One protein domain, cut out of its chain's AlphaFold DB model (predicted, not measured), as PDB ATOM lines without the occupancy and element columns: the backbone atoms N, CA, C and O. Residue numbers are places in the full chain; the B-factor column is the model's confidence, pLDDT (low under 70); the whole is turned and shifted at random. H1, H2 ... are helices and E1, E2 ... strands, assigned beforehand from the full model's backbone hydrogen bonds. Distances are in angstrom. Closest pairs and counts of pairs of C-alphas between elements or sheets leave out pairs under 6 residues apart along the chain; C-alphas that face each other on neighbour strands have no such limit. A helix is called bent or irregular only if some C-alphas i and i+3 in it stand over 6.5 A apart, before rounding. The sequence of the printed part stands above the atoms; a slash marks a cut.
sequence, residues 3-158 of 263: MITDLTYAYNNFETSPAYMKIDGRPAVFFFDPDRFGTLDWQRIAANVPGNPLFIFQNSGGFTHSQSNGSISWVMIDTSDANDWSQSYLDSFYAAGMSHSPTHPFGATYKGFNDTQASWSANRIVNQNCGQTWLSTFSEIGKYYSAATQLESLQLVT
ATOM      1  N   MET A   3      27.175  21.516  77.421       94.62
ATOM      2  CA  MET A   3      26.679  20.472  78.331       94.62
ATOM      3  C   MET A   3      25.145  20.467  78.501       94.62
ATOM      4  O   MET A   3      24.523  19.413  78.465       94.62
ATOM      5  N   ILE A   4      24.503  21.637  78.632       97.12
ATOM      6  CA  ILE A   4      23.030  21.709  78.722       97.12
ATOM      7  C   ILE A   4      22.392  21.254  77.407       97.12
ATOM      8  O   ILE A   4      21.378  20.561  77.431       97.12
ATOM      9  N   THR A   5      22.972  21.642  76.267       97.88
ATOM     10  CA  THR A   5      22.490  21.225  74.945       97.88
ATOM     11  C   THR A   5      22.572  19.706  74.789       97.88
ATOM     12  O   THR A   5      21.587  19.096  74.379       97.88
ATOM     13  N   ASP A   6      23.696  19.099  75.170       97.00
ATOM     14  CA  ASP A   6      23.923  17.656  75.044       97.00
ATOM     15  C   ASP A   6      23.006  16.852  75.968       97.00
ATOM     16  O   ASP A   6      22.369  15.899  75.524       97.00
ATOM     17  N   LEU A   7      22.842  17.279  77.223       97.81
ATOM     18  CA  LEU A   7      21.923  16.630  78.166       97.81
ATOM     19  C   LEU A   7      20.453  16.819  77.763       97.81
ATOM     20  O   LEU A   7      19.648  15.904  77.887       97.81
ATOM     21  N   THR A   8      20.094  17.968  77.186       98.44
ATOM     22  CA  THR A   8      18.751  18.164  76.612       98.44
ATOM     23  C   THR A   8      18.520  17.239  75.415       98.44
ATOM     24  O   THR A   8      17.427  16.695  75.248       98.44
ATOM     25  N   TYR A   9      19.539  17.039  74.575       98.44
ATOM     26  CA  TYR A   9      19.475  16.082  73.477       98.44
ATOM     27  C   TYR A   9      19.326  14.649  73.999       98.44
ATOM     28  O   TYR A   9      18.447  13.930  73.524       98.44
ATOM     29  N   ALA A  10      20.123  14.250  74.995       98.25
ATOM     30  CA  ALA A  10      20.027  12.934  75.618       98.25
ATOM     31  C   ALA A  10      18.618  12.683  76.171       98.25
ATOM     32  O   ALA A  10      18.004  11.661  75.850       98.25
ATOM     33  N   TYR A  11      18.055  13.660  76.884       98.44
ATOM     34  CA  TYR A  11      16.699  13.578  77.411       98.44
ATOM     35  C   TYR A  11      15.647  13.334  76.325       98.44
ATOM     36  O   TYR A  11      14.862  12.385  76.397       98.44
ATOM     37  N   ASN A  12      15.657  14.173  75.288       98.31
ATOM     38  CA  ASN A  12      14.644  14.139  74.235       98.31
ATOM     39  C   ASN A  12      14.702  12.868  73.378       98.31
ATOM     40  O   ASN A  12      13.676  12.470  72.830       98.31
ATOM     41  N   ASN A  13      15.875  12.243  73.249       98.50
ATOM     42  CA  ASN A  13      16.071  11.101  72.354       98.50
ATOM     43  C   ASN A  13      16.130   9.753  73.080       98.50
ATOM     44  O   ASN A  13      15.779   8.737  72.482       98.50
ATOM     45  N   PHE A  14      16.567   9.720  74.343       98.19
ATOM     46  CA  PHE A  14      16.891   8.467  75.030       98.19
ATOM     47  C   PHE A  14      16.287   8.366  76.429       98.19
ATOM     48  O   PHE A  14      15.683   7.341  76.744       98.19
ATOM     49  N   GLU A  15      16.398   9.399  77.267       98.31
ATOM     50  CA  GLU A  15      16.083   9.266  78.702       98.31
ATOM     51  C   GLU A  15      14.590   9.049  78.989       98.31
ATOM     52  O   GLU A  15      14.208   8.521  80.036       98.31
ATOM     53  N   THR A  16      13.707   9.400  78.053       96.38
ATOM     54  CA  THR A  16      12.267   9.117  78.174       96.38
ATOM     55  C   THR A  16      11.916   7.649  77.922       96.38
ATOM     56  O   THR A  16      10.857   7.199  78.363       96.38
ATOM     57  N   SER A  17      12.811   6.869  77.306       97.75
ATOM     58  CA  SER A  17      12.598   5.448  77.020       97.75
ATOM     59  C   SER A  17      12.347   4.634  78.302       97.75
ATOM     60  O   SER A  17      12.983   4.886  79.331       97.75
ATOM     61  N   PRO A  18      11.454   3.625  78.273       96.81
ATOM     62  CA  PRO A  18      11.317   2.669  79.371       96.81
ATOM     63  C   PRO A  18      12.541   1.753  79.524       96.81
ATOM     64  O   PRO A  18      12.705   1.147  80.574       96.81
ATOM     65  N   ALA A  19      13.397   1.655  78.499       97.75
ATOM     66  CA  ALA A  19      14.645   0.892  78.553       97.75
ATOM     67  C   ALA A  19      15.831   1.701  79.113       97.75
ATOM     68  O   ALA A  19      16.908   1.145  79.306       97.75
ATOM     69  N   TYR A  20      15.662   3.009  79.343       98.06
ATOM     70  CA  TYR A  20      16.717   3.850  79.904       98.06
ATOM     71  C   TYR A  20      16.820   3.646  81.418       98.06
ATOM     72  O   TYR A  20      15.800   3.607  82.110       98.06
ATOM     73  N   MET A  21      18.046   3.554  81.939       97.12
ATOM     74  CA  MET A  21      18.287   3.383  83.371       97.12
ATOM     75  C   MET A  21      17.757   4.585  84.162       97.12
ATOM     76  O   MET A  21      18.169   5.727  83.948       97.12
ATOM     77  N   LYS A  22      16.851   4.312  85.102       97.50
ATOM     78  CA  LYS A  22      16.286   5.310  86.011       97.50
ATOM     79  C   LYS A  22      16.367   4.810  87.441       97.50
ATOM     80  O   LYS A  22      16.040   3.653  87.694       97.50
ATOM     81  N   ILE A  23      16.723   5.696  88.359       95.88
ATOM     82  CA  ILE A  23      16.652   5.450  89.803       95.88
ATOM     83  C   ILE A  23      15.666   6.466  90.369       95.88
ATOM     84  O   ILE A  23      15.734   7.653  90.051       95.88
ATOM     85  N   ASP A  24      14.663   5.976  91.097       94.06
ATOM     86  CA  ASP A  24      13.540   6.777  91.603       94.06
ATOM     87  C   ASP A  24      12.863   7.645  90.523       94.06
ATOM     88  O   ASP A  24      12.454   8.785  90.744       94.06
ATOM     89  N   GLY A  25      12.764   7.099  89.306       95.88
ATOM     90  CA  GLY A  25      12.156   7.759  88.147       95.88
ATOM     91  C   GLY A  25      13.032   8.812  87.458       95.88
ATOM     92  O   GLY A  25      12.619   9.336  86.423       95.88
ATOM     93  N   ARG A  26      14.235   9.094  87.970       97.31
ATOM     94  CA  ARG A  26      15.188  10.058  87.397       97.31
ATOM     95  C   ARG A  26      16.193   9.352  86.477       97.31
ATOM     96  O   ARG A  26      16.721   8.317  86.881       97.31
ATOM     97  N   PRO A  27      16.485   9.877  85.272       98.25
ATOM     98  CA  PRO A  27      17.518   9.322  84.390       98.25
ATOM     99  C   PRO A  27      18.896   9.325  85.057       98.25
ATOM    100  O   PRO A  27      19.275  10.340  85.631       98.25
ATOM    101  N   ALA A  28      19.656   8.231  84.983       97.81
ATOM    102  CA  ALA A  28      21.039   8.200  85.469       97.81
ATOM    103  C   ALA A  28      22.027   8.541  84.344       97.81
ATOM    104  O   ALA A  28      22.050   7.856  83.323       97.81
ATOM    105  N   VAL A  29      22.854   9.575  84.538       97.94
ATOM    106  CA  VAL A  29      23.865  10.020  83.564       97.94
ATOM    107  C   VAL A  29      25.257   9.939  84.186       97.94
ATOM    108  O   VAL A  29      25.512  10.518  85.244       97.94
ATOM    109  N   PHE A  30      26.155   9.227  83.508       97.50
ATOM    110  CA  PHE A  30      27.508   8.926  83.973       97.50
ATOM    111  C   PHE A  30      28.537   9.782  83.241       97.50
ATOM    112  O   PHE A  30      28.480   9.912  82.017       97.50
ATOM    113  N   PHE A  31      29.496  10.338  83.979       96.31
ATOM    114  CA  PHE A  31      30.516  11.224  83.429       96.31
ATOM    115  C   PHE A  31      31.929  10.716  83.703       96.31
ATOM    116  O   PHE A  31      32.310  10.495  84.853       96.31
ATOM    117  N   PHE A  32      32.723  10.644  82.634       94.25
ATOM    118  CA  PHE A  32      34.172  10.466  82.685       94.25
ATOM    119  C   PHE A  32      34.852  11.832  82.572       94.25
ATOM    120  O   PHE A  32      34.723  12.504  81.548       94.25
ATOM    121  N   ASP A  33      35.533  12.246  83.643       90.19
ATOM    122  CA  ASP A  33      36.324  13.481  83.749       90.19
ATOM    123  C   ASP A  33      35.710  14.745  83.088       90.19
ATOM    124  O   ASP A  33      36.382  15.428  82.303       90.19
ATOM    125  N   PRO A  34      34.449  15.118  83.383       91.81
ATOM    126  CA  PRO A  34      33.759  16.171  82.633       91.81
ATOM    127  C   PRO A  34      34.359  17.573  82.842       91.81
ATOM    128  O   PRO A  34      34.172  18.451  82.002       91.81
ATOM    129  N   ASP A  35      35.115  17.777  83.925       90.75
ATOM    130  CA  ASP A  35      35.777  19.044  84.261       90.75
ATOM    131  C   ASP A  35      37.269  19.080  83.870       90.75
ATOM    132  O   ASP A  35      37.985  20.030  84.200       90.75
ATOM    133  N   ARG A  36      37.769  18.065  83.140       87.69
ATOM    134  CA  ARG A  36      39.200  17.925  82.789       87.69
ATOM    135  C   ARG A  36      39.795  19.154  82.108       87.69
ATOM    136  O   ARG A  36      40.966  19.469  82.314       87.69
ATOM    137  N   PHE A  37      39.006  19.829  81.278       83.69
ATOM    138  CA  PHE A  37      39.440  20.987  80.492       83.69
ATOM    139  C   PHE A  37      38.870  22.317  81.014       83.69
ATOM    140  O   PHE A  37      38.941  23.333  80.322       83.69
ATOM    141  N   GLY A  38      38.324  22.322  82.234       84.50
ATOM    142  CA  GLY A  38      37.780  23.499  82.907       84.50
ATOM    143  C   GLY A  38      36.569  23.156  83.771       84.50
ATOM    144  O   GLY A  38      35.841  22.215  83.480       84.50
ATOM    145  N   THR A  39      36.337  23.943  84.823       84.94
ATOM    146  CA  THR A  39      35.200  23.740  85.731       84.94
ATOM    147  C   THR A  39      33.896  24.195  85.088       84.94
ATOM    148  O   THR A  39      33.751  25.366  84.717       84.94
ATOM    149  N   LEU A  40      32.931  23.286  84.988       92.94
ATOM    150  CA  LEU A  40      31.581  23.597  84.537       92.94
ATOM    151  C   LEU A  40      30.725  24.138  85.692       92.94
ATOM    152  O   LEU A  40      30.880  23.771  86.857       92.94
ATOM    153  N   ASP A  41      29.774  25.016  85.368       95.00
ATOM    154  CA  ASP A  41      28.785  25.499  86.336       95.00
ATOM    155  C   ASP A  41      27.662  24.465  86.494       95.00
ATOM    156  O   ASP A  41      26.611  24.539  85.850       95.00
ATOM    157  N   TRP A  42      27.908  23.467  87.342       96.06
ATOM    158  CA  TRP A  42      26.987  22.356  87.579       96.06
ATOM    159  C   TRP A  42      25.665  22.774  88.217       96.06
ATOM    160  O   TRP A  42      24.638  22.176  87.907       96.06
ATOM    161  N   GLN A  43      25.647  23.838  89.026       96.81
ATOM    162  CA  GLN A  43      24.394  24.392  89.551       96.81
ATOM    163  C   GLN A  43      23.523  24.919  88.412       96.81
ATOM    164  O   GLN A  43      22.332  24.609  88.334       96.81
ATOM    165  N   ARG A  44      24.123  25.662  87.475       97.00
ATOM    166  CA  ARG A  44      23.422  26.116  86.275       97.00
ATOM    167  C   ARG A  44      23.021  24.955  85.372       97.00
ATOM    168  O   ARG A  44      21.928  25.017  84.813       97.00
ATOM    169  N   ILE A  45      23.861  23.930  85.208       97.44
ATOM    170  CA  ILE A  45      23.513  22.728  84.432       97.44
ATOM    171  C   ILE A  45      22.265  22.078  85.032       97.44
ATOM    172  O   ILE A  45      21.246  22.021  84.351       97.44
ATOM    173  N   ALA A  46      22.316  21.683  86.307       97.25
ATOM    174  CA  ALA A  46      21.217  21.022  87.010       97.25
ATOM    175  C   ALA A  46      19.902  21.809  86.918       97.25
ATOM    176  O   ALA A  46      18.846  21.237  86.670       97.25
ATOM    177  N   ALA A  47      19.970  23.136  87.052       97.44
ATOM    178  CA  ALA A  47      18.795  24.002  87.008       97.44
ATOM    179  C   ALA A  47      18.148  24.136  85.616       97.44
ATOM    180  O   ALA A  47      17.024  24.623  85.521       97.44
ATOM    181  N   ASN A  48      18.851  23.777  84.536       97.75
ATOM    182  CA  ASN A  48      18.407  24.041  83.162       97.75
ATOM    183  C   ASN A  48      18.268  22.783  82.294       97.75
ATOM    184  O   ASN A  48      17.790  22.897  81.165       97.75
ATOM    185  N   VAL A  49      18.681  21.607  82.775       97.75
ATOM    186  CA  VAL A  49      18.477  20.352  82.043       97.75
ATOM    187  C   VAL A  49      17.091  19.764  82.331       97.75
ATOM    188  O   VAL A  49      16.636  19.780  83.479       97.75
ATOM    189  N   PRO A  50      16.380  19.252  81.311       97.62
ATOM    190  CA  PRO A  50      15.101  18.580  81.512       97.62
ATOM    191  C   PRO A  50      15.286  17.225  82.212       97.62
ATOM    192  O   PRO A  50      16.385  16.692  82.286       97.62
ATOM    193  N   GLY A  51      14.198  16.662  82.742       96.31
ATOM    194  CA  GLY A  51      14.195  15.310  83.315       96.31
ATOM    195  C   GLY A  51      14.790  15.171  84.717       96.31
ATOM    196  O   GLY A  51      14.575  14.135  85.340       96.31
ATOM    197  N   ASN A  52      15.466  16.205  85.234       97.06
ATOM    198  CA  ASN A  52      16.147  16.177  86.534       97.06
ATOM    199  C   ASN A  52      17.030  14.916  86.695       97.06
ATOM    200  O   ASN A  52      16.784  14.111  87.600       97.06
ATOM    201  N   PRO A  53      18.013  14.691  85.805       97.81
ATOM    202  CA  PRO A  53      18.858  13.505  85.847       97.81
ATOM    203  C   PRO A  53      19.663  13.415  87.148       97.81
ATOM    204  O   PRO A  53      19.892  14.412  87.837       97.81
ATOM    205  N   LEU A  54      20.075  12.200  87.490       97.94
ATOM    206  CA  LEU A  54      21.095  11.916  88.487       97.94
ATOM    207  C   LEU A  54      22.461  12.057  87.825       97.94
ATOM    208  O   LEU A  54      22.723  11.400  86.816       97.94
ATOM    209  N   PHE A  55      23.329  12.886  88.395       97.88
ATOM    210  CA  PHE A  55      24.696  13.028  87.907       97.88
ATOM    211  C   PHE A  55      25.637  12.115  88.687       97.88
ATOM    212  O   PHE A  55      25.823  12.286  89.895       97.88
ATOM    213  N   ILE A  56      26.214  11.141  87.986       97.88
ATOM    214  CA  ILE A  56      27.130  10.142  88.536       97.88
ATOM    215  C   ILE A  56      28.529  10.417  87.987       97.88
ATOM    216  O   ILE A  56      28.765  10.344  86.781       97.88
ATOM    217  N   PHE A  57      29.458  10.756  88.872       97.19
ATOM    218  CA  PHE A  57      30.805  11.189  88.497       97.19
ATOM    219  C   PHE A  57      31.837  10.101  88.770       97.19
ATOM    220  O   PHE A  57      31.662   9.296  89.674       97.19
ATOM    221  N   GLN A  58      32.925  10.059  88.013       95.94
ATOM    222  CA  GLN A  58      33.949   9.035  88.208       95.94
ATOM    223  C   GLN A  58      34.725   9.204  89.530       95.94
ATOM    224  O   GLN A  58      34.984  10.323  89.982       95.94
ATOM    225  N   ASN A  59      35.200   8.083  90.082       95.50
ATOM    226  CA  ASN A  59      36.153   7.986  91.197       95.50
ATOM    227  C   ASN A  59      35.620   8.490  92.548       95.50
ATOM    228  O   ASN A  59      34.564   9.107  92.651       95.50
ATOM    229  N   SER A  60      36.368   8.267  93.630       94.19
ATOM    230  CA  SER A  60      35.948   8.669  94.986       94.19
ATOM    231  C   SER A  60      35.584  10.158  95.101       94.19
ATOM    232  O   SER A  60      34.640  10.504  95.811       94.19
ATOM    233  N   GLY A  61      36.255  11.039  94.350       93.44
ATOM    234  CA  GLY A  61      35.918  12.467  94.284       93.44
ATOM    235  C   GLY A  61      34.501  12.747  93.767       93.44
ATOM    236  O   GLY A  61      33.884  13.732  94.179       93.44
ATOM    237  N   GLY A  62      33.951  11.846  92.948       95.56
ATOM    238  CA  GLY A  62      32.597  11.924  92.421       95.56
ATOM    239  C   GLY A  62      31.523  12.002  93.503       95.56
ATOM    240  O   GLY A  62      30.557  12.731  93.320       95.56
ATOM    241  N   PHE A  63      31.717  11.379  94.671       96.62
ATOM    242  CA  PHE A  63      30.758  11.456  95.788       96.62
ATOM    243  C   PHE A  63      30.610  12.868  96.373       96.62
ATOM    244  O   PHE A  63      29.571  13.205  96.931       96.62
ATOM    245  N   THR A  64      31.642  13.703  96.235       95.06
ATOM    246  CA  THR A  64      31.672  15.083  96.757       95.06
ATOM    247  C   THR A  64      31.544  16.145  95.670       95.06
ATOM    248  O   THR A  64      31.585  17.342  95.955       95.06
ATOM    249  N   HIS A  65      31.419  15.721  94.415       95.06
ATOM    250  CA  HIS A  65      31.362  16.627  93.286       95.06
ATOM    251  C   HIS A  65      30.078  17.483  93.310       95.06
ATOM    252  O   HIS A  65      29.037  17.073  93.830       95.06
ATOM    253  N   SER A  66      30.134  18.701  92.761       93.88
ATOM    254  CA  SER A  66      28.986  19.615  92.759       93.88
ATOM    255  C   SER A  66      27.790  18.994  92.035       93.88
ATOM    256  O   SER A  66      27.929  18.491  90.924       93.88
ATOM    257  N   GLN A  67      26.611  19.045  92.668       95.44
ATOM    258  CA  GLN A  67      25.375  18.407  92.184       95.44
ATOM    259  C   GLN A  67      25.462  16.880  92.020       95.44
ATOM    260  O   GLN A  67      24.604  16.293  91.365       95.44
ATOM    261  N   SER A  68      26.470  16.231  92.606       96.12
ATOM    262  CA  SER A  68      26.596  14.781  92.538       96.12
ATOM    263  C   SER A  68      25.422  14.072  93.195       96.12
ATOM    264  O   SER A  68      24.922  14.472  94.249       96.12
ATOM    265  N   ASN A  69      25.006  12.981  92.564       97.12
ATOM    266  CA  ASN A  69      24.086  12.012  93.132       97.12
ATOM    267  C   ASN A  69      24.752  10.657  93.371       97.12
ATOM    268  O   ASN A  69      24.128   9.763  93.932       97.12
ATOM    269  N   GLY A  70      26.008  10.485  92.976       97.06
ATOM    270  CA  GLY A  70      26.685   9.207  93.072       97.06
ATOM    271  C   GLY A  70      28.036   9.214  92.401       97.06
ATOM    272  O   GLY A  70      28.483  10.213  91.829       97.06
ATOM    273  N   SER A  71      28.683   8.062  92.478       97.62
ATOM    274  CA  SER A  71      29.970   7.880  91.843       97.62
ATOM    275  C   SER A  71      30.116   6.509  91.212       97.62
ATOM    276  O   SER A  71      29.534   5.532  91.682       97.62
ATOM    277  N   ILE A  72      30.900   6.463  90.143       97.56
ATOM    278  CA  ILE A  72      31.236   5.268  89.385       97.56
ATOM    279  C   ILE A  72      32.736   4.984  89.494       97.56
ATOM    280  O   ILE A  72      33.565   5.873  89.277       97.56
ATOM    281  N   SER A  73      33.109   3.754  89.849       97.19
ATOM    282  CA  SER A  73      34.507   3.321  89.763       97.19
ATOM    283  C   SER A  73      34.846   2.841  88.354       97.19
ATOM    284  O   SER A  73      33.967   2.517  87.561       97.19
ATOM    285  N   TRP A  74      36.128   2.812  88.011       96.44
ATOM    286  CA  TRP A  74      36.610   2.305  86.724       96.44
ATOM    287  C   TRP A  74      37.921   1.542  86.915       96.44
ATOM    288  O   TRP A  74      38.406   1.414  88.041       96.44
ATOM    289  N   VAL A  75      38.512   1.045  85.827       95.44
ATOM    290  CA  VAL A  75      39.877   0.516  85.877       95.44
ATOM    291  C   VAL A  75      40.855   1.673  86.058       95.44
ATOM    292  O   VAL A  75      40.947   2.558  85.207       95.44
ATOM    293  N   MET A  76      41.595   1.656  87.164       94.12
ATOM    294  CA  MET A  76      42.746   2.533  87.378       94.12
ATOM    295  C   MET A  76      44.023   1.740  87.120       94.12
ATOM    296  O   MET A  76      44.051   0.521  87.292       94.12
ATOM    297  N   ILE A  77      45.058   2.421  86.631       95.56
ATOM    298  CA  ILE A  77      46.266   1.756  86.145       95.56
ATOM    299  C   ILE A  77      47.479   2.412  86.791       95.56
ATOM    300  O   ILE A  77      47.768   3.580  86.521       95.56
ATOM    301  N   ASP A  78      48.196   1.648  87.611       94.31
ATOM    302  CA  ASP A  78      49.552   1.995  88.014       94.31
ATOM    303  C   ASP A  78      50.515   1.550  86.909       94.31
ATOM    304  O   ASP A  78      50.806   0.371  86.724       94.31
ATOM    305  N   THR A  79      51.032   2.510  86.144       94.62
ATOM    306  CA  THR A  79      51.965   2.218  85.047       94.62
ATOM    307  C   THR A  79      53.326   1.701  85.518       94.62
ATOM    308  O   THR A  79      54.150   1.335  84.681       94.62
ATOM    309  N   SER A  80      53.602   1.714  86.824       95.56
ATOM    310  CA  SER A  80      54.833   1.175  87.405       95.56
ATOM    311  C   SER A  80      54.744  -0.310  87.776       95.56
ATOM    312  O   SER A  80      55.787  -0.962  87.853       95.56
ATOM    313  N   ASP A  81      53.535  -0.864  87.923       96.75
ATOM    314  CA  ASP A  81      53.313  -2.278  88.228       96.75
ATOM    315  C   ASP A  81      52.069  -2.824  87.515       96.75
ATOM    316  O   ASP A  81      50.935  -2.640  87.947       96.75
ATOM    317  N   ALA A  82      52.291  -3.599  86.452       97.19
ATOM    318  CA  ALA A  82      51.209  -4.243  85.712       97.19
ATOM    319  C   ALA A  82      50.444  -5.309  86.523       97.19
ATOM    320  O   ALA A  82      49.411  -5.794  86.064       97.19
ATOM    321  N   ASN A  83      50.935  -5.732  87.691       97.31
ATOM    322  CA  ASN A  83      50.210  -6.637  88.583       97.31
ATOM    323  C   ASN A  83      49.405  -5.902  89.657       97.31
ATOM    324  O   ASN A  83      48.604  -6.556  90.333       97.31
ATOM    325  N   ASP A  84      49.564  -4.582  89.793       96.81
ATOM    326  CA  ASP A  84      48.659  -3.789  90.611       96.81
ATOM    327  C   ASP A  84      47.329  -3.626  89.873       96.81
ATOM    328  O   ASP A  84      47.163  -2.839  88.942       96.81
ATOM    329  N   TRP A  85      46.341  -4.392  90.317       96.50
ATOM    330  CA  TRP A  85      44.965  -4.271  89.856       96.50
ATOM    331  C   TRP A  85      44.224  -3.105  90.524       96.50
ATOM    332  O   TRP A  85      43.000  -3.036  90.437       96.50
ATOM    333  N   SER A  86      44.945  -2.170  91.148       95.31
ATOM    334  CA  SER A  86      44.441  -0.967  91.808       95.31
ATOM    335  C   SER A  86      43.584  -1.257  93.043       95.31
ATOM    336  O   SER A  86      42.547  -0.626  93.265       95.31
ATOM    337  N   GLN A  87      44.046  -2.183  93.892       97.19
ATOM    338  CA  GLN A  87      43.364  -2.531  95.147       97.19
ATOM    339  C   GLN A  87      43.119  -1.299  96.024       97.19
ATOM    340  O   GLN A  87      41.986  -1.032  96.414       97.19
ATOM    341  N   SER A  88      44.164  -0.505  96.270       97.06
ATOM    342  CA  SER A  88      44.098   0.682  97.136       97.06
ATOM    343  C   SER A  88      43.096   1.729  96.638       97.06
ATOM    344  O   SER A  88      42.477   2.451  97.428       97.06
ATOM    345  N   TYR A  89      42.920   1.827  95.318       97.75
ATOM    346  CA  TYR A  89      41.910   2.689  94.714       97.75
ATOM    347  C   TYR A  89      40.496   2.164  94.983       97.75
ATOM    348  O   TYR A  89      39.639   2.945  95.397       97.75
ATOM    349  N   LEU A  90      40.254   0.862  94.792       97.88
ATOM    350  CA  LEU A  90      38.950   0.253  95.066       97.88
ATOM    351  C   LEU A  90      38.593   0.329  96.556       97.88
ATOM    352  O   LEU A  90      37.472   0.717  96.878       97.88
ATOM    353  N   ASP A  91      39.556   0.080  97.449       97.69
ATOM    354  CA  ASP A  91      39.425   0.316  98.893       97.69
ATOM    355  C   ASP A  91      38.938   1.752  99.168       97.69
ATOM    356  O   ASP A  91      37.924   1.982  99.832       97.69
ATOM    357  N   SER A  92      39.626   2.740  98.586       97.31
ATOM    358  CA  SER A  92      39.293   4.159  98.758       97.31
ATOM    359  C   SER A  92      37.911   4.511  98.199       97.31
ATOM    360  O   SER A  92      37.172   5.283  98.811       97.31
ATOM    361  N   PHE A  93      37.542   3.956  97.043       98.06
ATOM    362  CA  PHE A  93      36.239   4.173  96.420       98.06
ATOM    363  C   PHE A  93      35.105   3.595  97.271       98.06
ATOM    364  O   PHE A  93      34.128   4.293  97.549       98.06
ATOM    365  N   TYR A  94      35.235   2.348  97.726       97.62
ATOM    366  CA  TYR A  94      34.189   1.694  98.508       97.62
ATOM    367  C   TYR A  94      34.053   2.304  99.909       97.62
ATOM    368  O   TYR A  94      32.926   2.535 100.353       97.62
ATOM    369  N   ALA A  95      35.157   2.684 100.560       96.50
ATOM    370  CA  ALA A  95      35.122   3.444 101.811       96.50
ATOM    371  C   ALA A  95      34.438   4.817 101.648       96.50
ATOM    372  O   ALA A  95      33.652   5.238 102.505       96.50
ATOM    373  N   ALA A  96      34.693   5.513 100.535       96.56
ATOM    374  CA  ALA A  96      34.011   6.765 100.216       96.56
ATOM    375  C   ALA A  96      32.504   6.544  99.999       96.56
ATOM    376  O   ALA A  96      31.699   7.266 100.585       96.56
ATOM    377  N   GLY A  97      32.112   5.504  99.259       95.31
ATOM    378  CA  GLY A  97      30.702   5.167  99.036       95.31
ATOM    379  C   GLY A  97      29.940   4.892 100.332       95.31
ATOM    380  O   GLY A  97      28.858   5.437 100.538       95.31
ATOM    381  N   MET A  98      30.536   4.143 101.268       93.75
ATOM    382  CA  MET A  98      29.918   3.891 102.578       93.75
ATOM    383  C   MET A  98      29.762   5.151 103.441       93.75
ATOM    384  O   MET A  98      28.889   5.196 104.306       93.75
ATOM    385  N   SER A  99      30.608   6.167 103.245       93.56
ATOM    386  CA  SER A  99      30.595   7.389 104.061       93.56
ATOM    387  C   SER A  99      29.709   8.509 103.508       93.56
ATOM    388  O   SER A  99      29.434   9.462 104.237       93.56
ATOM    389  N   HIS A 100      29.215   8.401 102.271       88.62
ATOM    390  CA  HIS A 100      28.489   9.475 101.583       88.62
ATOM    391  C   HIS A 100      27.018   9.125 101.308       88.62
ATOM    392  O   HIS A 100      26.535   9.263 100.192       88.62
ATOM    393  N   SER A 101      26.264   8.688 102.317       80.56
ATOM    394  CA  SER A 101      24.821   8.430 102.161       80.56
ATOM    395  C   SER A 101      23.980   9.722 102.264       80.56
ATOM    396  O   SER A 101      24.265  10.541 103.142       80.56
ATOM    397  N   PRO A 102      22.923   9.919 101.442       79.44
ATOM    398  CA  PRO A 102      22.437   9.043 100.374       79.44
ATOM    399  C   PRO A 102      23.027   9.428  99.004       79.44
ATOM    400  O   PRO A 102      22.587  10.388  98.375       79.44
ATOM    401  N   THR A 103      24.012   8.670  98.525       89.44
ATOM    402  CA  THR A 103      24.497   8.719  97.136       89.44
ATOM    403  C   THR A 103      24.465   7.317  96.538       89.44
ATOM    404  O   THR A 103      24.361   6.341  97.283       89.44
ATOM    405  N   HIS A 104      24.555   7.224  95.211       96.19
ATOM    406  CA  HIS A 104      24.498   5.974  94.455       96.19
ATOM    407  C   HIS A 104      25.914   5.489  94.081       96.19
ATOM    408  O   HIS A 104      26.508   6.018  93.133       96.19
ATOM    409  N   PRO A 105      26.509   4.531  94.818       96.56
ATOM    410  CA  PRO A 105      27.781   3.926  94.445       96.56
ATOM    411  C   PRO A 105      27.595   2.873  93.341       96.56
ATOM    412  O   PRO A 105      26.920   1.859  93.529       96.56
ATOM    413  N   PHE A 106      28.270   3.080  92.214       97.62
ATOM    414  CA  PHE A 106      28.409   2.116  91.126       97.62
ATOM    415  C   PHE A 106      29.811   1.513  91.171       97.62
ATOM    416  O   PHE A 106      30.775   2.100  90.676       97.62
ATOM    417  N   GLY A 107      29.931   0.345  91.801       97.62
ATOM    418  CA  GLY A 107      31.187  -0.396  91.854       97.62
ATOM    419  C   GLY A 107      31.600  -0.945  90.492       97.62
ATOM    420  O   GLY A 107      30.836  -0.900  89.524       97.62
ATOM    421  N   ALA A 108      32.801  -1.513  90.432       97.31
ATOM    422  CA  ALA A 108      33.362  -2.083  89.218       97.31
ATOM    423  C   ALA A 108      34.151  -3.352  89.511       97.31
ATOM    424  O   ALA A 108      34.843  -3.465  90.523       97.31
ATOM    425  N   THR A 109      34.067  -4.274  88.563       97.69
ATOM    426  CA  THR A 109      34.956  -5.424  88.420       97.69
ATOM    427  C   THR A 109      35.453  -5.471  86.982       97.69
ATOM    428  O   THR A 109      34.733  -5.091  86.057       97.69
ATOM    429  N   TYR A 110      36.694  -5.904  86.800       98.19
ATOM    430  CA  TYR A 110      37.367  -5.966  85.508       98.19
ATOM    431  C   TYR A 110      38.324  -7.143  85.478       98.19
ATOM    432  O   TYR A 110      38.884  -7.549  86.500       98.19
ATOM    433  N   LYS A 111      38.519  -7.704  84.283       98.00
ATOM    434  CA  LYS A 111      39.444  -8.824  84.103       98.00
ATOM    435  C   LYS A 111      40.902  -8.382  84.067       98.00
ATOM    436  O   LYS A 111      41.765  -9.215  84.286       98.00
ATOM    437  N   GLY A 112      41.167  -7.110  83.783       97.81
ATOM    438  CA  GLY A 112      42.482  -6.526  83.527       97.81
ATOM    439  C   GLY A 112      42.343  -5.355  82.557       97.81
ATOM    440  O   GLY A 112      41.228  -4.902  82.314       97.81
ATOM    441  N   PHE A 113      43.458  -4.890  82.002       98.44
ATOM    442  CA  PHE A 113      43.527  -3.810  81.016       98.44
ATOM    443  C   PHE A 113      44.783  -3.995  80.166       98.44
ATOM    444  O   PHE A 113      45.834  -4.359  80.692       98.44
ATOM    445  N   ASN A 114      44.720  -3.739  78.866       97.88
ATOM    446  CA  ASN A 114      45.899  -3.709  78.011       97.88
ATOM    447  C   ASN A 114      45.617  -2.898  76.744       97.88
ATOM    448  O   ASN A 114      45.022  -3.418  75.804       97.88
ATOM    449  N   ASP A 115      46.111  -1.659  76.694       97.94
ATOM    450  CA  ASP A 115      45.932  -0.792  75.525       97.94
ATOM    451  C   ASP A 115      47.067  -0.892  74.497       97.94
ATOM    452  O   ASP A 115      47.118  -0.079  73.581       97.94
ATOM    453  N   THR A 116      48.000  -1.845  74.601       97.56
ATOM    454  CA  THR A 116      49.201  -1.896  73.729       97.56
ATOM    455  C   THR A 116      48.900  -2.076  72.238       97.56
ATOM    456  O   THR A 116      49.767  -1.816  71.405       97.56
ATOM    457  N   GLN A 117      47.693  -2.529  71.888       97.06
ATOM    458  CA  GLN A 117      47.241  -2.672  70.499       97.06
ATOM    459  C   GLN A 117      46.385  -1.489  70.018       97.06
ATOM    460  O   GLN A 117      46.079  -1.406  68.828       97.06
ATOM    461  N   ALA A 118      45.995  -0.574  70.911       97.25
ATOM    462  CA  ALA A 118      45.190   0.586  70.560       97.25
ATOM    463  C   ALA A 118      46.030   1.650  69.836       97.25
ATOM    464  O   ALA A 118      47.190   1.896  70.167       97.25
ATOM    465  N   SER A 119      45.432   2.357  68.876       96.44
ATOM    466  CA  SER A 119      46.127   3.444  68.159       96.44
ATOM    467  C   SER A 119      46.496   4.632  69.060       96.44
ATOM    468  O   SER A 119      47.451   5.355  68.781       96.44
ATOM    469  N   TRP A 120      45.754   4.813  70.152       95.56
ATOM    470  CA  TRP A 120      45.948   5.846  71.169       95.56
ATOM    471  C   TRP A 120      46.725   5.345  72.396       95.56
ATOM    472  O   TRP A 120      46.783   6.049  73.404       95.56
ATOM    473  N   SER A 121      47.308   4.142  72.314       96.44
ATOM    474  CA  SER A 121      47.975   3.462  73.424       96.44
ATOM    475  C   SER A 121      48.930   4.362  74.204       96.44
ATOM    476  O   SER A 121      49.758   5.075  73.630       96.44
ATOM    477  N   ALA A 122      48.878   4.244  75.529       95.69
ATOM    478  CA  ALA A 122      49.923   4.744  76.418       95.69
ATOM    479  C   ALA A 122      50.782   3.602  77.002       95.69
ATOM    480  O   ALA A 122      51.523   3.825  77.957       95.69
ATOM    481  N   ASN A 123      50.711   2.399  76.417       95.75
ATOM    482  CA  ASN A 123      51.357   1.161  76.875       95.75
ATOM    483  C   ASN A 123      51.011   0.806  78.328       95.75
ATOM    484  O   ASN A 123      51.868   0.413  79.120       95.75
ATOM    485  N   ARG A 124      49.741   0.979  78.683       97.25
ATOM    486  CA  ARG A 124      49.204   0.727  80.016       97.25
ATOM    487  C   ARG A 124      48.699  -0.705  80.095       97.25
ATOM    488  O   ARG A 124      48.005  -1.179  79.195       97.25
ATOM    489  N   ILE A 125      49.042  -1.389  81.182       98.00
ATOM    490  CA  ILE A 125      48.717  -2.801  81.377       98.00
ATOM    491  C   ILE A 125      48.303  -3.027  82.829       98.00
ATOM    492  O   ILE A 125      48.982  -2.576  83.742       98.00
ATOM    493  N   VAL A 126      47.222  -3.779  83.010       98.38
ATOM    494  CA  VAL A 126      46.861  -4.504  84.228       98.38
ATOM    495  C   VAL A 126      46.673  -5.963  83.825       98.38
ATOM    496  O   VAL A 126      45.763  -6.311  83.066       98.38
ATOM    497  N   ASN A 127      47.550  -6.833  84.306       97.81
ATOM    498  CA  ASN A 127      47.557  -8.246  83.964       97.81
ATOM    499  C   ASN A 127      46.262  -8.919  84.422       97.81
ATOM    500  O   ASN A 127      45.775  -8.686  85.526       97.81
ATOM    501  N   GLN A 128      45.734  -9.832  83.601       97.06
ATOM    502  CA  GLN A 128      44.567 -10.630  83.996       97.06
ATOM    503  C   GLN A 128      44.904 -11.683  85.054       97.06
ATOM    504  O   GLN A 128      44.014 -12.186  85.744       97.06
ATOM    505  N   ASN A 129      46.194 -12.028  85.170       97.38
ATOM    506  CA  ASN A 129      46.724 -13.002  86.118       97.38
ATOM    507  C   ASN A 129      45.947 -14.323  86.080       97.38
ATOM    508  O   ASN A 129      45.533 -14.832  87.117       97.38
ATOM    509  N   CYS A 130      45.697 -14.850  84.875       97.19
ATOM    510  CA  CYS A 130      44.910 -16.070  84.675       97.19
ATOM    511  C   CYS A 130      43.550 -16.019  85.395       97.19
ATOM    512  O   CYS A 130      43.157 -16.947  86.105       97.19
ATOM    513  N   GLY A 131      42.868 -14.877  85.287       97.44
ATOM    514  CA  GLY A 131      41.570 -14.640  85.903       97.44
ATOM    515  C   GLY A 131      41.590 -14.161  87.351       97.44
ATOM    516  O   GLY A 131      40.545 -13.786  87.880       97.44
ATOM    517  N   GLN A 132      42.745 -14.141  88.018       97.88
ATOM    518  CA  GLN A 132      42.798 -13.740  89.426       97.88
ATOM    519  C   GLN A 132      42.489 -12.257  89.635       97.88
ATOM    520  O   GLN A 132      41.977 -11.905  90.693       97.88
ATOM    521  N   THR A 133      42.725 -11.399  88.642       98.19
ATOM    522  CA  THR A 133      42.345  -9.979  88.721       98.19
ATOM    523  C   THR A 133      40.821  -9.814  88.779       98.19
ATOM    524  O   THR A 133      40.308  -9.108  89.649       98.19
ATOM    525  N   TRP A 134      40.076 -10.567  87.961       98.12
ATOM    526  CA  TRP A 134      38.608 -10.616  88.013       98.12
ATOM    527  C   TRP A 134      38.108 -11.056  89.395       98.12
ATOM    528  O   TRP A 134      37.315 -10.364  90.027       98.12
ATOM    529  N   LEU A 135      38.629 -12.170  89.918       98.12
ATOM    530  CA  LEU A 135      38.231 -12.670  91.240       98.12
ATOM    531  C   LEU A 135      38.614 -11.713  92.378       98.12
ATOM    532  O   LEU A 135      37.836 -11.538  93.316       98.12
ATOM    533  N   SER A 136      39.786 -11.081  92.296       98.25
ATOM    534  CA  SER A 136      40.264 -10.129  93.305       98.25
ATOM    535  C   SER A 136      39.368  -8.898  93.385       98.25
ATOM    536  O   SER A 136      38.974  -8.520  94.483       98.25
ATOM    537  N   THR A 137      38.962  -8.327  92.246       97.94
ATOM    538  CA  THR A 137      38.065  -7.155  92.236       97.94
ATOM    539  C   THR A 137      36.677  -7.476  92.804       97.94
ATOM    540  O   THR A 137      36.114  -6.656  93.528       97.94
ATOM    541  N   PHE A 138      36.151  -8.688  92.581       97.25
ATOM    542  CA  PHE A 138      34.936  -9.157  93.262       97.25
ATOM    543  C   PHE A 138      35.124  -9.320  94.773       97.25
ATOM    544  O   PHE A 138      34.277  -8.887  95.554       97.25
ATOM    545  N   SER A 139      36.225  -9.948  95.192       97.19
ATOM    546  CA  SER A 139      36.548 -10.143  96.611       97.19
ATOM    547  C   SER A 139      36.681  -8.808  97.348       97.19
ATOM    548  O   SER A 139      36.238  -8.670  98.486       97.19
ATOM    549  N   GLU A 140      37.229  -7.801  96.667       97.88
ATOM    550  CA  GLU A 140      37.420  -6.456  97.198       97.88
ATOM    551  C   GLU A 140      36.100  -5.793  97.602       97.88
ATOM    552  O   GLU A 140      35.998  -5.229  98.690       97.88
ATOM    553  N   ILE A 141      35.047  -5.952  96.790       96.81
ATOM    554  CA  ILE A 141      33.689  -5.486  97.122       96.81
ATOM    555  C   ILE A 141      33.213  -6.112  98.441       96.81
ATOM    556  O   ILE A 141      32.621  -5.429  99.279       96.81
ATOM    557  N   GLY A 142      33.503  -7.400  98.649       96.62
ATOM    558  CA  GLY A 142      33.089  -8.171  99.824       96.62
ATOM    559  C   GLY A 142      33.705  -7.717 101.152       96.62
ATOM    560  O   GLY A 142      33.209  -8.104 102.209       96.62
ATOM    561  N   LYS A 143      34.752  -6.880 101.133       97.25
ATOM    562  CA  LYS A 143      35.286  -6.245 102.351       97.25
ATOM    563  C   LYS A 143      34.371  -5.144 102.897       97.25
ATOM    564  O   LYS A 143      34.416  -4.850 104.089       97.25
ATOM    565  N   TYR A 144      33.568  -4.534 102.026       96.62
ATOM    566  CA  TYR A 144      32.768  -3.341 102.316       96.62
ATOM    567  C   TYR A 144      31.267  -3.627 102.291       96.62
ATOM    568  O   TYR A 144      30.506  -3.087 103.093       96.62
ATOM    569  N   TYR A 145      30.844  -4.509 101.390       96.06
ATOM    570  CA  TYR A 145      29.446  -4.833 101.153       96.06
ATOM    571  C   TYR A 145      29.162  -6.306 101.443       96.06
ATOM    572  O   TYR A 145      30.025  -7.176 101.353       96.06
ATOM    573  N   SER A 146      27.918  -6.594 101.805       95.88
ATOM    574  CA  SER A 146      27.431  -7.927 102.151       95.88
ATOM    575  C   SER A 146      25.943  -8.057 101.825       95.88
ATOM    576  O   SER A 146      25.303  -7.107 101.383       95.88
ATOM    577  N   ALA A 147      25.346  -9.216 102.107       95.00
ATOM    578  CA  ALA A 147      23.895  -9.372 102.011       95.00
ATOM    579  C   ALA A 147      23.118  -8.423 102.953       95.00
ATOM    580  O   ALA A 147      21.975  -8.091 102.660       95.00
ATOM    581  N   ALA A 148      23.728  -7.981 104.062       95.62
ATOM    582  CA  ALA A 148      23.123  -7.025 104.997       95.62
ATOM    583  C   ALA A 148      23.392  -5.556 104.620       95.62
ATOM    584  O   ALA A 148      22.612  -4.680 104.983       95.62
ATOM    585  N   THR A 149      24.469  -5.301 103.873       93.19
ATOM    586  CA  THR A 149      24.879  -3.973 103.400       93.19
ATOM    587  C   THR A 149      25.175  -4.081 101.912       93.19
ATOM    588  O   THR A 149      26.321  -4.296 101.525       93.19
ATOM    589  N   GLN A 150      24.143  -4.037 101.073       93.94
ATOM    590  CA  GLN A 150      24.309  -4.303  99.644       93.94
ATOM    591  C   GLN A 150      24.956  -3.119  98.921       93.94
ATOM    592  O   GLN A 150      24.615  -1.965  99.175       93.94
ATOM    593  N   LEU A 151      25.869  -3.421  97.995       95.38
ATOM    594  CA  LEU A 151      26.285  -2.461  96.979       95.38
ATOM    595  C   LEU A 151      25.094  -2.235  96.044       95.38
ATOM    596  O   LEU A 151      24.537  -3.203  95.528       95.38
ATOM    597  N   GLU A 152      24.713  -0.977  95.834       93.62
ATOM    598  CA  GLU A 152      23.530  -0.640  95.040       93.62
ATOM    599  C   GLU A 152      23.655  -1.105  93.588       93.62
ATOM    600  O   GLU A 152      22.709  -1.646  93.018       93.62
ATOM    601  N   SER A 153      24.817  -0.883  92.976       95.44
ATOM    602  CA  SER A 153      25.054  -1.226  91.579       95.44
ATOM    603  C   SER A 153      26.494  -1.654  91.345       95.44
ATOM    604  O   SER A 153      27.438  -1.087  91.896       95.44
ATOM    605  N   LEU A 154      26.661  -2.657  90.487       96.06
ATOM    606  CA  LEU A 154      27.951  -3.159  90.035       96.06
ATOM    607  C   LEU A 154      27.977  -3.136  88.514       96.06
ATOM    608  O   LEU A 154      27.090  -3.694  87.867       96.06
ATOM    609  N   GLN A 155      29.016  -2.537  87.951       96.12
ATOM    610  CA  GLN A 155      29.294  -2.622  86.526       96.12
ATOM    611  C   GLN A 155      30.355  -3.704  86.256       96.12
ATOM    612  O   GLN A 155      31.287  -3.901  87.042       96.12
ATOM    613  N   LEU A 156      30.217  -4.388  85.121       97.25
ATOM    614  CA  LEU A 156      31.212  -5.329  84.613       97.25
ATOM    615  C   LEU A 156      31.992  -4.623  83.502       97.25
ATOM    616  O   LEU A 156      31.432  -4.350  82.440       97.25
ATOM    617  N   VAL A 157      33.250  -4.284  83.769       97.19
ATOM    618  CA  VAL A 157      34.108  -3.496  82.878       97.19
ATOM    619  C   VAL A 157      34.952  -4.451  82.029       97.19
ATOM    620  O   VAL A 157      35.837  -5.120  82.560       97.19
ATOM    621  N   THR A 158      34.704  -4.585  80.729       97.44
ATOM    622  CA  THR A 158      33.546  -4.106  79.941       97.44
ATOM    623  C   THR A 158      32.918  -5.273  79.189       97.44
ATOM    624  O   THR A 158      33.478  -6.363  79.165       97.44
TER     625      THR A 158
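This is residues 3 to 158 of the 263 residues of an uncharacterized protein of Acidobacteria bacterium (UniProt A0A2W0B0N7). Five parallel strands form a sheet curled like part of a barrel, open between its edges E1 and E5, with helices round its outer, convex side. H3 and H4 are over E3 and E4, H5 packs beside E4, and H1 is at the E1 edge, where it meets H2. The printed part has 156 residues with five named helices and five named strands, in the order H1 E1 H2 E2 H3 E3 H4 E4 H5 E5 along the chain. The sheet's order is E1 E2 E3 E4 E5, all parallel, and the class is mixed, helices and strands. The whole is compact, with a radius of gyration of the C-alphas of 16.9 A and spans of 46 by 44 by 29 A.

H1, residues 3 to 15, is on the sheet, one edge strand of which is E1, residues 26 to 31; the closest C-alphas of H1 and E1 are those of Glu 15 and Pro 27, 5.9 A apart. H2, residues 42 to 48, only grazes the sheet with its residues 42 to 46. H1, with residues 3 to 4 alone, only just touches H2, with 3 pairs of C-alphas within 8 A, the closest being those of Ile 4 and Ile 45 at 5.8 A; they run the same way at a steep tilt of 54 degrees. E2, residues 54 to 58, is parallel to E1 at 20 degrees, with N 29 and O 54 within hydrogen-bond range at 2.9 A. H3, residues 60 to 64, lies over E3, residues 68 to 72, at a height over the sheet of 7.5 A. E3 is parallel to E2 at 43 degrees, with N 69 and O 55 2.9 A apart. H4, residues 87 to 99, touches H3 with residues 92 to 97 alone, the closest C-alphas being those of Ser 60 and Phe 93 at 4.7 A. E4, residues 104 to 110, is parallel to E3 at 12 degrees, with N 106 and O 71 2.8 A apart. H4 is 9.8 A over the sheet, over E4 and only just over E3, where 3 of its C-alphas fall, and runs along the strands, at 16 degrees to E4 on the local plane. H5, residues 129 to 141, has a height over the sheet of 6.7 A on the same face as H4; it is over none of the strands, but only just, with 2 C-alphas falling on E4. With residues 137 to 141 alone it touches H4, the same way at a shallow tilt of 20 degrees; the closest C-alphas are those of Leu 90 and Glu 140, 7.2 A apart. E5, residues 153 to 157, is the other edge strand, parallel to E4 at 29 degrees, with N 157 and O 109 2.8 A apart. The pairing is staggered: E4 pairs with E3 over residues 104 to 106 and with E5 over 106 to 110. There are two layers, helices on one face of a sheet: H1, H4 and H5 on this one. Four strand-helix-strand units, each two parallel neighbour strands with a helix between, have right-handed crossovers: E1 H2 E2, E2 H3 E3, E3 H4 E4 and E4 H5 E5. Every O i to N i+4 pair is within hydrogen-bond range in H1, H2 and H4; the count is 6 of 9 in H5 and 0 of 1 in H3, where 2 of 2 O i to N i+3 pairs are.

H1 begins at C-alpha 3 (26.679, 20.472, 78.331) and is 15.4 A long; it is only just irregular, with C-alphas 12 and 15 6.8 A apart. E1 is 15.9 A long. H4 is 18.5 A long, from C-alpha 87 (43.364, -2.531, 95.147), and E4 is 19.7 A. H5 is 18.6 A long and irregular, with C-alphas 130 and 133 7.7 A apart. E5 ends at C-alpha 157 (34.108, -3.496, 82.878).

The two C-alphas farthest apart, those of Asn 48 and Cys 130, are 48.1 A apart. The printed part has no cut. The links E3 to H4, E4 to H5 and H5 to E5 are long; in the second, residues 113 to 114 pair antiparallel with 125 to 126. The mean pLDDT of the printed part is 96.0, and no printed residue is under 70.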